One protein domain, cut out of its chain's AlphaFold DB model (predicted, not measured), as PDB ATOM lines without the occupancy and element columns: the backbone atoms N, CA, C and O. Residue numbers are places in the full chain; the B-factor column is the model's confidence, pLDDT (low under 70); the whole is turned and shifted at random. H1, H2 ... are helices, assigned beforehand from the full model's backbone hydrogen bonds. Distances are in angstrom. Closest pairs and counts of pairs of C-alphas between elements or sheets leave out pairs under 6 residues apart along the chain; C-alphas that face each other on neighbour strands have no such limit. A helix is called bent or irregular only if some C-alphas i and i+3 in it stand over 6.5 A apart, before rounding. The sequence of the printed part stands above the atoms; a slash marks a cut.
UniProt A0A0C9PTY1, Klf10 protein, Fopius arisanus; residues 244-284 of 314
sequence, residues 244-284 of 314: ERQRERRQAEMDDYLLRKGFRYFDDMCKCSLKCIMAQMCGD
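What this domain is: This is residues 244 to 284 of the 314 residues of the protein "Klf10 protein" of Fopius arisanus (UniProt A0A0C9PTY1). A long helix, H1, kinked near residue 263, makes the length of a narrow hook; after a tight link the short helix H2 folds back beside its last part, so loosely that they hardly meet. The printed part has 41 residues, with two named helices, H1 then H2, and no named strand: all helix. It is only just extended, close to loose, with a radius of gyration of the C-alphas of 13.6 A, a rod spanning 43 by 18 by 5 A.

How they stand to each other: H1, residues 244 to 269, has a kink of 38 degrees and is only just irregular: C-alphas 263 and 266 are 6.7 A apart. H2, residues 274 to 282, is close to H1 but not clearly touching; their closest C-alphas, of Met 269 and Ile 277, are 6.0 A apart. They run opposite ways at a shallow tilt of 9 degrees. Every O i to N i+4 pair is within hydrogen-bond range in H2, and 18 of 22 in H1.

Where its parts are: H1 begins at C-alpha 244 (12.738, 162.864, 283.865) and measures 36.1 A. H2 ends at C-alpha 282 (22.563, 153.136, 255.459).

The domain as a whole: The farthest C-alphas, of Glu 244 and Ser 273, are 42.7 A apart. The printed part has no cut. Residues 262 to 272 have pLDDT under 70.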
ATOM      1  N   GLU A 244      12.143 161.564 284.202       88.44
ATOM      2  CA  GLU A 244      12.738 162.864 283.865       88.44
ATOM      3  C   GLU A 244      14.254 162.749 283.709       88.44
ATOM      4  O   GLU A 244      14.781 163.096 282.655       88.44
ATOM      5  N   ARG A 245      14.948 162.120 284.666       86.94
ATOM      6  CA  ARG A 245      16.399 161.875 284.562       86.94
ATOM      7  C   ARG A 245      16.780 161.022 283.350       86.94
ATOM      8  O   ARG A 245      17.843 161.218 282.765       86.94
ATOM      9  N   GLN A 246      15.945 160.057 282.965       89.69
ATOM     10  CA  GLN A 246      16.148 159.266 281.746       89.69
ATOM     11  C   GLN A 246      15.951 160.099 280.475       89.69
ATOM     12  O   GLN A 246      16.739 159.975 279.538       89.69
ATOM     13  N   ARG A 247      14.934 160.969 280.440       86.00
ATOM     14  CA  ARG A 247      14.714 161.891 279.318       86.00
ATOM     15  C   ARG A 247      15.855 162.886 279.164       86.00
ATOM     16  O   ARG A 247      16.342 163.032 278.050       86.00
ATOM     17  N   GLU A 248      16.317 163.488 280.257       90.31
ATOM     18  CA  GLU A 248      17.447 164.422 280.239       90.31
ATOM     19  C   GLU A 248      18.720 163.759 279.711       90.31
ATOM     20  O   GLU A 248      19.419 164.341 278.888       90.31
ATOM     21  N   ARG A 249      19.001 162.509 280.108       89.50
ATOM     22  CA  ARG A 249      20.155 161.763 279.577       89.50
ATOM     23  C   ARG A 249      20.052 161.511 278.078       89.50
ATOM     24  O   ARG A 249      21.030 161.721 277.372       89.50
ATOM     25  N   ARG A 250      18.879 161.093 277.591       82.88
ATOM     26  CA  ARG A 250      18.657 160.876 276.152       82.88
ATOM     27  C   ARG A 250      18.728 162.177 275.359       82.88
ATOM     28  O   ARG A 250      19.244 162.180 274.249       82.88
ATOM     29  N   GLN A 251      18.229 163.276 275.924       86.75
ATOM     30  CA  GLN A 251      18.358 164.599 275.319       86.75
ATOM     31  C   GLN A 251      19.814 165.043 275.272       86.75
ATOM     32  O   GLN A 251      20.257 165.452 274.212       86.75
ATOM     33  N   ALA A 252      20.568 164.897 276.363       87.81
ATOM     34  CA  ALA A 252      21.986 165.236 276.394       87.81
ATOM     35  C   ALA A 252      22.798 164.407 275.387       87.81
ATOM     36  O   ALA A 252      23.669 164.945 274.717       87.81
ATOM     37  N   GLU A 253      22.492 163.117 275.240       84.69
ATOM     38  CA  GLU A 253      23.140 162.254 274.248       84.69
ATOM     39  C   GLU A 253      22.805 162.673 272.811       84.69
ATOM     40  O   GLU A 253      23.702 162.763 271.972       84.69
ATOM     41  N   MET A 254      21.538 162.992 272.526       81.00
ATOM     42  CA  MET A 254      21.147 163.544 271.227       81.00
ATOM     43  C   MET A 254      21.803 164.894 270.947       81.00
ATOM     44  O   MET A 254      22.246 165.128 269.827       81.00
ATOM     45  N   ASP A 255      21.855 165.782 271.935       86.62
ATOM     46  CA  ASP A 255      22.415 167.121 271.776       86.62
ATOM     47  C   ASP A 255      23.929 167.041 271.534       86.62
ATOM     48  O   ASP A 255      24.453 167.665 270.615       86.62
ATOM     49  N   ASP A 256      24.634 166.162 272.257       84.56
ATOM     50  CA  ASP A 256      26.063 165.901 272.050       84.56
ATOM     51  C   ASP A 256      26.325 165.225 270.685       84.56
ATOM     52  O   ASP A 256      27.314 165.535 270.011       84.56
ATOM     53  N   TYR A 257      25.409 164.365 270.217       79.31
ATOM     54  CA  TYR A 257      25.441 163.800 268.864       79.31
ATOM     55  C   TYR A 257      25.252 164.880 267.791       79.31
ATOM     56  O   TYR A 257      26.019 164.935 266.830       79.31
ATOM     57  N   LEU A 258      24.272 165.770 267.954       79.00
ATOM     58  CA  LEU A 258      23.996 166.856 267.012       79.00
ATOM     59  C   LEU A 258      25.150 167.865 266.966       79.00
ATOM     60  O   LEU A 258      25.587 168.240 265.878       79.00
ATOM     61  N   LEU A 259      25.703 168.238 268.124       82.19
ATOM     62  CA  LEU A 259      26.802 169.199 268.234       82.19
ATOM     63  C   LEU A 259      28.126 168.649 267.692       82.19
ATOM     64  O   LEU A 259      28.836 169.361 266.979       82.19
ATOM     65  N   ARG A 260      28.483 167.391 267.989       76.12
ATOM     66  CA  ARG A 260      29.765 166.818 267.527       76.12
ATOM     67  C   ARG A 260      29.700 166.229 266.133       76.12
ATOM     68  O   ARG A 260      30.666 166.349 265.381       76.12
ATOM     69  N   LYS A 261      28.606 165.541 265.806       70.56
ATOM     70  CA  LYS A 261      28.493 164.803 264.550       70.56
ATOM     71  C   LYS A 261      27.915 165.680 263.447       70.56
ATOM     72  O   LYS A 261      28.423 165.602 262.338       70.56
ATOM     73  N   GLY A 262      26.966 166.572 263.748       68.81
ATOM     74  CA  GLY A 262      26.302 167.421 262.750       68.81
ATOM     75  C   GLY A 262      27.259 168.289 261.927       68.81
ATOM     76  O   GLY A 262      27.138 168.337 260.707       68.81
ATOM     77  N   PHE A 263      28.265 168.901 262.561       64.50
ATOM     78  CA  PHE A 263      29.232 169.744 261.846       64.50
ATOM     79  C   PHE A 263      30.244 168.957 261.009       64.50
ATOM     80  O   PHE A 263      30.662 169.431 259.961       64.50
ATOM     81  N   ARG A 264      30.629 167.750 261.439       66.69
ATOM     82  CA  ARG A 264      31.644 166.944 260.736       66.69
ATOM     83  C   ARG A 264      31.066 165.965 259.720       66.69
ATOM     84  O   ARG A 264      31.798 165.492 258.860       66.69
ATOM     85  N   TYR A 265      29.765 165.684 259.790       65.81
ATOM     86  CA  TYR A 265      29.115 164.731 258.891       65.81
ATOM     87  C   TYR A 265      29.255 165.156 257.421       65.81
ATOM     88  O   TYR A 265      29.539 164.324 256.567       65.81
ATOM     89  N   PHE A 266      29.121 166.453 257.129       64.25
ATOM     90  CA  PHE A 266      29.209 166.970 255.759       64.25
ATOM     91  C   PHE A 266      30.648 167.195 255.271       64.25
ATOM     92  O   PHE A 266      30.903 167.080 254.072       64.25
ATOM     93  N   ASP A 267      31.596 167.444 256.180       67.62
ATOM     94  CA  ASP A 267      33.012 167.628 255.830       67.62
ATOM     95  C   ASP A 267      33.662 166.332 255.322       67.62
ATOM     96  O   ASP A 267      34.463 166.361 254.381       67.62
ATOM     97  N   ASP A 268      33.286 165.185 255.895       62.59
ATOM     98  CA  ASP A 268      33.790 163.879 255.455       62.59
ATOM     99  C   ASP A 268      33.042 163.349 254.217       62.59
ATOM    100  O   ASP A 268      33.629 162.637 253.395       62.59
ATOM    101  N   MET A 269      31.780 163.754 254.011       63.56
ATOM    102  CA  MET A 269      31.031 163.422 252.792       63.56
ATOM    103  C   MET A 269      31.628 164.059 251.536       63.56
ATOM    104  O   MET A 269      31.624 163.437 250.478       63.56
ATOM    105  N   CYS A 270      32.180 165.269 251.636       57.59
ATOM    106  CA  CYS A 270      32.666 166.009 250.469       57.59
ATOM    107  C   CYS A 270      33.934 165.395 249.831       57.59
ATOM    108  O   CYS A 270      34.329 165.783 248.734       57.59
ATOM    109  N   LYS A 271      34.584 164.426 250.498       65.88
ATOM    110  CA  LYS A 271      35.847 163.817 250.039       65.88
ATOM    111  C   LYS A 271      35.704 162.423 249.430       65.88
ATOM    112  O   LYS A 271      36.664 161.933 248.840       65.88
ATOM    113  N   CYS A 272      34.543 161.782 249.546       64.12
ATOM    114  CA  CYS A 272      34.339 160.415 249.067       64.12
ATOM    115  C   CYS A 272      33.206 160.348 248.036       64.12
ATOM    116  O   CYS A 272      32.253 161.117 248.080       64.12
ATOM    117  N   SER A 273      33.306 159.402 247.096       76.69
ATOM    118  CA  SER A 273      32.265 159.160 246.089       76.69
ATOM    119  C   SER A 273      30.880 158.963 246.726       76.69
ATOM    120  O   SER A 273      30.761 158.427 247.829       76.69
ATOM    121  N   LEU A 274      29.821 159.328 245.998       78.00
ATOM    122  CA  LEU A 274      28.420 159.255 246.447       78.00
ATOM    123  C   LEU A 274      28.014 157.855 246.965       78.00
ATOM    124  O   LEU A 274      27.145 157.727 247.825       78.00
ATOM    125  N   LYS A 275      28.711 156.805 246.509       79.62
ATOM    126  CA  LYS A 275      28.574 155.422 246.990       79.62
ATOM    127  C   LYS A 275      28.998 155.242 248.455       79.62
ATOM    128  O   LYS A 275      28.302 154.556 249.197       79.62
ATOM    129  N   CYS A 276      30.088 155.876 248.897       76.50
ATOM    130  CA  CYS A 276      30.506 155.850 250.307       76.50
ATOM    131  C   CYS A 276      29.509 156.586 251.198       76.50
ATOM    132  O   CYS A 276      29.202 156.113 252.289       76.50
ATOM    133  N   ILE A 277      28.969 157.703 250.709       77.81
ATOM    134  CA  ILE A 277      27.959 158.481 251.427       77.81
ATOM    135  C   ILE A 277      26.714 157.626 251.663       77.81
ATOM    136  O   ILE A 277      26.251 157.517 252.795       77.81
ATOM    137  N   MET A 278      26.207 156.960 250.623       79.12
ATOM    138  CA  MET A 278      25.050 156.072 250.763       79.12
ATOM    139  C   MET A 278      25.325 154.886 251.692       79.12
ATOM    140  O   MET A 278      24.487 154.578 252.535       79.12
ATOM    141  N   ALA A 279      26.503 154.259 251.606       79.56
ATOM    142  CA  ALA A 279      26.871 153.165 252.505       79.56
ATOM    143  C   ALA A 279      26.924 153.612 253.978       79.56
ATOM    144  O   ALA A 279      26.441 152.905 254.861       79.56
ATOM    145  N   GLN A 280      27.460 154.805 254.241       78.62
ATOM    146  CA  GLN A 280      27.537 155.368 255.586       78.62
ATOM    147  C   GLN A 280      26.165 155.809 256.109       78.62
ATOM    148  O   GLN A 280      25.851 155.568 257.273       78.62
ATOM    149  N   MET A 281      25.322 156.379 255.245       77.31
ATOM    150  CA  MET A 281      23.944 156.736 255.583       77.31
ATOM    151  C   MET A 281      23.072 155.509 255.870       77.31
ATOM    152  O   MET A 281      22.253 155.555 256.783       77.31
ATOM    153  N   CYS A 282      23.269 154.390 255.165       78.94
ATOM    154  CA  CYS A 282      22.563 153.136 255.459       78.94
ATOM    155  C   CYS A 282      22.881 152.573 256.852       78.94
ATOM    156  O   CYS A 282      22.033 151.907 257.441       78.94
ATOM    157  N   GLY A 283      24.077 152.836 257.384       82.50
ATOM    158  CA  GLY A 283      24.462 152.418 258.733       82.50
ATOM    159  C   GLY A 283      23.961 153.340 259.849       82.50
ATOM    160  O   GLY A 283      24.112 152.998 261.021       82.50
ATOM    161  N   ASP A 284      23.395 154.506 259.522       83.19
ATOM    162  CA  ASP A 284      22.975 155.488 260.519       83.19
ATOM    163  C   ASP A 284      21.513 155.250 260.951       83.19
ATOM    164  O   ASP A 284      20.599 155.345 260.122       83.19
TER     165      ASP A 284